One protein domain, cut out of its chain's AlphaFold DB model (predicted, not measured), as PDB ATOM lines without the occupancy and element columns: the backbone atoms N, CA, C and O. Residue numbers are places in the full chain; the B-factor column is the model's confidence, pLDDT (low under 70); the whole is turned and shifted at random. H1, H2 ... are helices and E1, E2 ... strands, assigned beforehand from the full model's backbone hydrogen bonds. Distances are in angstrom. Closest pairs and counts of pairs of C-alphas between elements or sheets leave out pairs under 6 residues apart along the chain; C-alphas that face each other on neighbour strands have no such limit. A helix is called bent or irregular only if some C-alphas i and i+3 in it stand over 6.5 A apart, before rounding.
ATOM      1  N   ALA A 646     185.520 193.630 202.040       95.50
ATOM      2  CA  ALA A 646     185.602 192.805 200.840       95.50
ATOM      3  C   ALA A 646     186.189 191.397 201.097       95.50
ATOM      4  O   ALA A 646     186.190 190.560 200.188       95.50
ATOM      5  N   ASN A 647     186.651 191.090 202.319       92.50
ATOM      6  CA  ASN A 647     186.978 189.721 202.735       92.50
ATOM      7  C   ASN A 647     185.709 188.910 203.078       92.50
ATOM      8  O   ASN A 647     185.723 187.686 202.899       92.50
ATOM      9  N   SER A 648     184.590 189.559 203.428       92.31
ATOM     10  CA  SER A 648     183.276 188.911 203.545       92.31
ATOM     11  C   SER A 648     182.776 188.390 202.184       92.31
ATOM     12  O   SER A 648     182.716 189.154 201.214       92.31
ATOM     13  N   PRO A 649     182.380 187.106 202.063       91.31
ATOM     14  CA  PRO A 649     181.755 186.585 200.847       91.31
ATOM     15  C   PRO A 649     180.454 187.306 200.475       91.31
ATOM     16  O   PRO A 649     180.202 187.492 199.286       91.31
ATOM     17  N   ALA A 650     179.667 187.735 201.468       93.00
ATOM     18  CA  ALA A 650     178.386 188.409 201.257       93.00
ATOM     19  C   ALA A 650     178.577 189.803 200.640       93.00
ATOM     20  O   ALA A 650     177.968 190.114 199.621       93.00
ATOM     21  N   GLU A 651     179.504 190.608 201.167       95.44
ATOM     22  CA  GLU A 651     179.806 191.924 200.587       95.44
ATOM     23  C   GLU A 651     180.475 191.812 199.206       95.44
ATOM     24  O   GLU A 651     180.226 192.649 198.340       95.44
ATOM     25  N   ARG A 652     181.251 190.747 198.934       94.25
ATOM     26  CA  ARG A 652     181.722 190.451 197.563       94.25
ATOM     27  C   ARG A 652     180.601 190.087 196.598       94.25
ATOM     28  O   ARG A 652     180.765 190.317 195.403       94.25
ATOM     29  N   GLN A 653     179.529 189.466 197.079       94.38
ATOM     30  CA  GLN A 653     178.356 189.170 196.264       94.38
ATOM     31  C   GLN A 653     177.563 190.455 196.008       94.38
ATOM     32  O   GLN A 653     177.403 190.821 194.847       94.38
ATOM     33  N   ARG A 654     177.217 191.207 197.066       95.56
ATOM     34  CA  ARG A 654     176.536 192.509 196.975       95.56
ATOM     35  C   ARG A 654     177.222 193.446 195.978       95.56
ATOM     36  O   ARG A 654     176.583 193.929 195.054       95.56
ATOM     37  N   LEU A 655     178.539 193.629 196.094       96.00
ATOM     38  CA  LEU A 655     179.308 194.495 195.191       96.00
ATOM     39  C   LEU A 655     179.393 193.994 193.738       96.00
ATOM     40  O   LEU A 655     179.755 194.764 192.860       96.00
ATOM     41  N   ARG A 656     179.103 192.723 193.446       94.62
ATOM     42  CA  ARG A 656     178.998 192.232 192.056       94.62
ATOM     43  C   ARG A 656     177.583 192.378 191.508       94.62
ATOM     44  O   ARG A 656     177.419 192.598 190.318       94.62
ATOM     45  N   GLU A 657     176.580 192.277 192.374       95.50
ATOM     46  CA  GLU A 657     175.165 192.460 192.032       95.50
ATOM     47  C   GLU A 657     174.810 193.945 191.834       95.50
ATOM     48  O   GLU A 657     174.019 194.271 190.955       95.50
ATOM     49  N   GLU A 658     175.444 194.851 192.586       95.19
ATOM     50  CA  GLU A 658     175.334 196.312 192.417       95.19
ATOM     51  C   GLU A 658     176.088 196.842 191.182       95.19
ATOM     52  O   GLU A 658     175.762 197.914 190.674       95.19
ATOM     53  N   HIS A 659     177.077 196.093 190.679       94.62
ATOM     54  CA  HIS A 659     177.981 196.515 189.601       94.62
ATOM     55  C   HIS A 659     178.211 195.394 188.554       94.62
ATOM     56  O   HIS A 659     179.354 194.967 188.349       94.62
ATOM     57  N   PRO A 660     177.153 194.886 187.889       91.69
ATOM     58  CA  PRO A 660     177.225 193.675 187.060       91.69
ATOM     59  C   PRO A 660     178.139 193.810 185.832       91.69
ATOM     60  O   PRO A 660     178.758 192.831 185.421       91.69
ATOM     61  N   ASP A 661     178.270 195.018 185.277       88.81
ATOM     62  CA  ASP A 661     179.085 195.302 184.086       88.81
ATOM     63  C   ASP A 661     180.587 195.517 184.393       88.81
ATOM     64  O   ASP A 661     181.370 195.850 183.499       88.81
ATOM     65  N   GLU A 662     181.023 195.344 185.650       89.12
ATOM     66  CA  GLU A 662     182.403 195.599 186.082       89.12
ATOM     67  C   GLU A 662     183.054 194.430 186.849       89.12
ATOM     68  O   GLU A 662     183.061 194.360 188.080       89.12
ATOM     69  N   GLU A 663     183.776 193.575 186.124       82.31
ATOM     70  CA  GLU A 663     184.533 192.429 186.668       82.31
ATOM     71  C   GLU A 663     185.510 192.783 187.813       82.31
ATOM     72  O   GLU A 663     185.848 191.949 188.651       82.31
ATOM     73  N   ASN A 664     185.999 194.028 187.845       87.75
ATOM     74  CA  ASN A 664     187.093 194.487 188.708       87.75
ATOM     75  C   ASN A 664     186.645 195.369 189.891       87.75
ATOM     76  O   ASN A 664     187.449 196.151 190.422       87.75
ATOM     77  N   VAL A 665     185.377 195.263 190.300       92.25
ATOM     78  CA  VAL A 665     184.835 195.943 191.492       92.25
ATOM     79  C   VAL A 665     185.486 195.433 192.774       92.25
ATOM     80  O   VAL A 665     185.848 196.238 193.628       92.25
ATOM     81  N   VAL A 666     185.725 194.124 192.890       93.50
ATOM     82  CA  VAL A 666     186.516 193.538 193.981       93.50
ATOM     83  C   VAL A 666     187.755 192.867 193.408       93.50
ATOM     84  O   VAL A 666     187.654 191.928 192.625       93.50
ATOM     85  N   VAL A 667     188.930 193.321 193.845       91.62
ATOM     86  CA  VAL A 667     190.226 192.756 193.453       91.62
ATOM     87  C   VAL A 667     190.828 192.030 194.653       91.62
ATOM     88  O   VAL A 667     191.085 192.647 195.686       91.62
ATOM     89  N   CYS A 668     191.062 190.726 194.522       91.25
ATOM     90  CA  CYS A 668     191.716 189.899 195.538       91.25
ATOM     91  C   CYS A 668     193.161 189.579 195.130       91.25
ATOM     92  O   CYS A 668     193.435 189.415 193.944       91.25
ATOM     93  N   LYS A 669     194.080 189.517 196.104       87.44
ATOM     94  CA  LYS A 669     195.533 189.397 195.862       87.44
ATOM     95  C   LYS A 669     195.961 187.989 195.427       87.44
ATOM     96  O   LYS A 669     196.239 187.761 194.256       87.44
ATOM     97  N   HIS A 670     196.013 187.049 196.368       84.50
ATOM     98  CA  HIS A 670     196.266 185.632 196.105       84.50
ATOM     99  C   HIS A 670     195.034 184.823 196.496       84.50
ATOM    100  O   HIS A 670     194.323 185.209 197.425       84.50
ATOM    101  N   SER A 671     194.796 183.706 195.812       86.50
ATOM    102  CA  SER A 671     193.696 182.786 196.105       86.50
ATOM    103  C   SER A 671     194.179 181.345 196.163       86.50
ATOM    104  O   SER A 671     194.930 180.922 195.284       86.50
ATOM    105  N   TRP A 672     193.691 180.585 197.137       87.44
ATOM    106  CA  TRP A 672     193.895 179.139 197.234       87.44
ATOM    107  C   TRP A 672     192.559 178.439 197.486       87.44
ATOM    108  O   TRP A 672     191.564 179.080 197.827       87.44
ATOM    109  N   GLN A 673     192.523 177.125 197.284       85.94
ATOM    110  CA  GLN A 673     191.357 176.299 197.577       85.94
ATOM    111  C   GLN A 673     191.691 175.316 198.691       85.94
ATOM    112  O   GLN A 673     192.687 174.602 198.610       85.94
ATOM    113  N   GLU A 674     190.830 175.252 199.701       84.38
ATOM    114  CA  GLU A 674     190.833 174.185 200.706       84.38
ATOM    115  C   GLU A 674     189.553 173.366 200.536       84.38
ATOM    116  O   GLU A 674     188.513 173.907 200.144       84.38
ATOM    117  N   GLN A 675     189.592 172.067 200.844       81.69
ATOM    118  CA  GLN A 675     188.355 171.299 200.982       81.69
ATOM    119  C   GLN A 675     187.502 171.900 202.102       81.69
ATOM    120  O   GLN A 675     188.016 172.315 203.145       81.69
ATOM    121  N   ARG A 676     186.185 171.957 201.891       81.06
ATOM    122  CA  ARG A 676     185.253 172.416 202.922       81.06
ATOM    123  C   ARG A 676     185.386 171.525 204.150       81.06
ATOM    124  O   ARG A 676     185.337 170.309 204.032       81.06
ATOM    125  N   LYS A 677     185.536 172.124 205.330       81.88
ATOM    126  CA  LYS A 677     185.487 171.385 206.597       81.88
ATOM    127  C   LYS A 677     184.037 170.926 206.838       81.88
ATOM    128  O   LYS A 677     183.125 171.700 206.534       81.88
ATOM    129  N   PRO A 678     183.801 169.707 207.354       85.31
ATOM    130  CA  PRO A 678     182.451 169.222 207.614       85.31
ATOM    131  C   PRO A 678     181.765 170.087 208.678       85.31
ATOM    132  O   PRO A 678     182.283 170.256 209.780       85.31
ATOM    133  N   SER A 679     180.603 170.642 208.332       83.62
ATOM    134  CA  SER A 679     179.761 171.474 209.203       83.62
ATOM    135  C   SER A 679     178.706 170.657 209.958       83.62
ATOM    136  O   SER A 679     178.245 171.058 211.025       83.62
ATOM    137  N   SER A 680     178.358 169.484 209.425       88.12
ATOM    138  CA  SER A 680     177.437 168.515 210.016       88.12
ATOM    139  C   SER A 680     178.065 167.119 210.099       88.12
ATOM    140  O   SER A 680     179.031 166.813 209.402       88.12
ATOM    141  N   VAL A 681     177.482 166.219 210.900       89.25
ATOM    142  CA  VAL A 681     177.894 164.799 210.933       89.25
ATOM    143  C   VAL A 681     177.680 164.117 209.569       89.25
ATOM    144  O   VAL A 681     178.436 163.221 209.200       89.25
ATOM    145  N   VAL A 682     176.692 164.577 208.792       89.44
ATOM    146  CA  VAL A 682     176.380 164.077 207.441       89.44
ATOM    147  C   VAL A 682     177.435 164.508 206.414       89.44
ATOM    148  O   VAL A 682     177.622 163.845 205.396       89.44
ATOM    149  N   ASP A 683     178.170 165.582 206.702       90.44
ATOM    150  CA  ASP A 683     179.236 166.099 205.846       90.44
ATOM    151  C   ASP A 683     180.523 165.268 205.973       90.44
ATOM    152  O   ASP A 683     181.348 165.287 205.065       90.44
ATOM    153  N   ILE A 684     180.723 164.538 207.078       88.31
ATOM    154  CA  ILE A 684     181.987 163.834 207.366       88.31
ATOM    155  C   ILE A 684     182.302 162.750 206.311       88.31
ATOM    156  O   ILE A 684     183.426 162.744 205.801       88.31
ATOM    157  N   PRO A 685     181.360 161.877 205.889       89.62
ATOM    158  CA  PRO A 685     181.608 160.946 204.782       89.62
ATOM    159  C   PRO A 685     181.857 161.659 203.446       89.62
ATOM    160  O   PRO A 685     182.701 161.226 202.666       89.62
ATOM    161  N   LEU A 686     181.158 162.773 203.187       89.62
ATOM    162  CA  LEU A 686     181.327 163.569 201.966       89.62
ATOM    163  C   LEU A 686     182.689 164.278 201.926       89.62
ATOM    164  O   LEU A 686     183.272 164.409 200.854       89.62
ATOM    165  N   TYR A 687     183.210 164.698 203.080       87.31
ATOM    166  CA  TYR A 687     184.542 165.274 203.237       87.31
ATOM    167  C   TYR A 687     185.628 164.254 202.882       87.31
ATOM    168  O   TYR A 687     186.416 164.496 201.970       87.31
ATOM    169  N   PHE A 688     185.617 163.073 203.513       88.69
ATOM    170  CA  PHE A 688     186.594 162.017 203.215       88.69
ATOM    171  C   PHE A 688     186.476 161.453 201.789       88.69
ATOM    172  O   PHE A 688     187.473 161.002 201.232       88.69
ATOM    173  N   ALA A 689     185.294 161.521 201.168       88.06
ATOM    174  CA  ALA A 689     185.100 161.191 199.755       88.06
ATOM    175  C   ALA A 689     185.493 162.327 198.780       88.06
ATOM    176  O   ALA A 689     185.390 162.149 197.568       88.06
ATOM    177  N   GLY A 690     185.884 163.510 199.273       84.56
ATOM    178  CA  GLY A 690     186.156 164.708 198.463       84.56
ATOM    179  C   GLY A 690     184.915 165.362 197.828       84.56
ATOM    180  O   GLY A 690     185.035 166.358 197.118       84.56
ATOM    181  N   LEU A 691     183.719 164.834 198.103       88.69
ATOM    182  CA  LEU A 691     182.437 165.247 197.520       88.69
ATOM    183  C   LEU A 691     181.837 166.504 198.169       88.69
ATOM    184  O   LEU A 691     180.933 167.104 197.596       88.69
ATOM    185  N   LEU A 692     182.334 166.928 199.336       85.62
ATOM    186  CA  LEU A 692     181.885 168.167 199.991       85.62
ATOM    187  C   LEU A 692     182.355 169.445 199.255       85.62
ATOM    188  O   LEU A 692     181.878 170.542 199.545       85.62
ATOM    189  N   GLY A 693     183.261 169.302 198.281       84.44
ATOM    190  CA  GLY A 693     183.788 170.390 197.459       84.44
ATOM    191  C   GLY A 693     184.823 171.267 198.170       84.44
ATOM    192  O   GLY A 693     185.174 171.057 199.334       84.44
ATOM    193  N   SER A 694     185.323 172.269 197.452       81.81
ATOM    194  CA  SER A 694     186.299 173.242 197.949       81.81
ATOM    195  C   SER A 694     185.682 174.618 198.199       81.81
ATOM    196  O   SER A 694     184.740 175.035 197.523       81.81
ATOM    197  N   SER A 695     186.259 175.356 199.142       81.38
ATOM    198  CA  SER A 695     186.054 176.797 199.292       81.38
ATOM    199  C   SER A 695     187.303 177.538 198.821       81.38
ATOM    200  O   SER A 695     188.422 177.139 199.141       81.38
ATOM    201  N   THR A 696     187.114 178.622 198.065       82.19
ATOM    202  CA  THR A 696     188.207 179.517 197.658       82.19
ATOM    203  C   THR A 696     188.429 180.580 198.730       82.19
ATOM    204  O   THR A 696     187.516 181.346 199.049       82.19
ATOM    205  N   PHE A 697     189.649 180.635 199.250       82.06
ATOM    206  CA  PHE A 697     190.129 181.616 200.219       82.06
ATOM    207  C   PHE A 697     191.003 182.665 199.524       82.06
ATOM    208  O   PHE A 697     191.483 182.438 198.410       82.06
ATOM    209  N   TYR A 698     191.203 183.816 200.170       85.31
ATOM    210  CA  TYR A 698     191.953 184.941 199.610       85.31
ATOM    211  C   TYR A 698     192.859 185.604 200.649       85.31
ATOM    212  O   TYR A 698     192.454 185.795 201.792       85.31
ATOM    213  N   SER A 699     194.042 186.063 200.233       82.31
ATOM    214  CA  SER A 699     195.013 186.770 201.094       82.31
ATOM    215  C   SER A 699     194.695 188.270 201.269       82.31
ATOM    216  O   SER A 699     195.606 189.102 201.314       82.31
ATOM    217  N   GLY A 700     193.413 188.637 201.231       90.88
ATOM    218  CA  GLY A 700     192.939 190.019 201.172       90.88
ATOM    219  C   GLY A 700     192.300 190.389 199.828       90.88
ATOM    220  O   GLY A 700     192.904 190.245 198.758       90.88
ATOM    221  N   CYS A 701     191.077 190.905 199.916       94.31
ATOM    222  CA  CYS A 701     190.253 191.445 198.842       94.31
ATOM    223  C   CYS A 701     189.956 192.929 199.094       94.31
ATOM    224  O   CYS A 701     189.809 193.348 200.239       94.31
ATOM    225  N   TYR A 702     189.866 193.720 198.022       95.50
ATOM    226  CA  TYR A 702     189.789 195.180 198.095       95.50
ATOM    227  C   TYR A 702     188.818 195.759 197.059       95.50
ATOM    228  O   TYR A 702     188.915 195.442 195.866       95.50
ATOM    229  N   VAL A 703     187.962 196.691 197.481       95.62
ATOM    230  CA  VAL A 703     187.109 197.511 196.607       95.62
ATOM    231  C   VAL A 703     187.991 198.295 195.635       95.62
ATOM    232  O   VAL A 703     188.895 199.029 196.040       95.62
ATOM    233  N   LYS A 704     187.782 198.068 194.335       92.69
ATOM    234  CA  LYS A 704     188.558 198.562 193.183       92.69
ATOM    235  C   LYS A 704     190.079 198.337 193.278       92.69
ATOM    236  O   LYS A 704     190.830 198.980 192.541       92.69
ATOM    237  N   GLY A 705     190.539 197.429 194.146       91.00
ATOM    238  CA  GLY A 705     191.959 197.228 194.464       91.00
ATOM    239  C   GLY A 705     192.544 198.242 195.456       91.00
ATOM    240  O   GLY A 705     193.755 198.453 195.445       91.00
ATOM    241  N   ARG A 706     191.706 198.916 196.259       91.00
ATOM    242  CA  ARG A 706     192.106 200.035 197.133       91.00
ATOM    243  C   ARG A 706     191.791 199.852 198.617       91.00
ATOM    244  O   ARG A 706     192.692 200.033 199.426       91.00
ATOM    245  N   LEU A 707     190.538 199.553 198.962       94.38
ATOM    246  CA  LEU A 707     190.020 199.622 200.335       94.38
ATOM    247  C   LEU A 707     189.445 198.265 200.766       94.38
ATOM    248  O   LEU A 707     188.796 197.609 199.956       94.38
ATOM    249  N   GLN A 708     189.708 197.827 201.999       95.44
ATOM    250  CA  GLN A 708     189.103 196.612 202.564       95.44
ATOM    251  C   GLN A 708     187.657 196.857 203.024       95.44
ATOM    252  O   GLN A 708     186.790 196.119 202.546       95.44
TER     253      GLN A 708
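Overview. This is residues 646 to 708 of the 901 residues of a protein of Toxoplasma gondii CAST (UniProt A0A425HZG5). Picture a narrow, bent ribbon of two antiparallel chain runs, E1 into E2 and E3 into E4, with H1 beside its E1 E4 end and H2 at the opposite end. The bend splits the ribbon into two small antiparallel sheets, E2 - E3 and E1 - E4. The printed part has 63 residues, with two named helices and four named strands in the order H1 E1 E2 H2 E3 E4; the class is mixed, helices and strands, with under half of the residues in named elements. The whole is loose, with a radius of gyration of the C-alphas of 14.7 A, and elongated, spanning 40 by 22 by 16 A.

Along the chain. Find C-alpha 671 at (193.696, 182.786, 196.105); from there E2, residues 671 to 675, runs 13.6 A. Its neighbour E3, residues 694 to 698, runs 13.1 A. E1 is residues 666 to 668 and E4 residues 701 to 703, ending at C-alpha 703 (187.109, 197.511, 196.607). H1, residues 649 to 657, begins at C-alpha 649 (181.755, 186.585, 200.847) and runs 12.5 A; H2 is residues 683 to 688.

Arrangement. Between E2 and E3, at 150 degrees, look for N 697 and O 672, 2.8 A apart. E1 runs on into E2 at 77 degrees, and E3 into E4 at 61 degrees. Between E1 and E4, at 153 degrees, N 702 and O 667 are 2.8 A apart. The closest C-alphas of H1 and E1, Arg 652 and Val 666, are 6.7 A apart; H1 and E4 are near each other, with 5 pairs of C-alphas within 10 A. The closest C-alphas of E2 and H2, Gln 675 and Tyr 687, are 7.5 A apart. H1 and H2 are apart. Every O i to N i+4 pair is within hydrogen-bond range in H2, and 4 of 5 in H1.

Size, cuts and confidence. The two C-alphas farthest apart, Pro 685 and Arg 706, are 41.2 A apart. The printed part has no cut, no link is long, and no printed residue is under 70 in pLDDT.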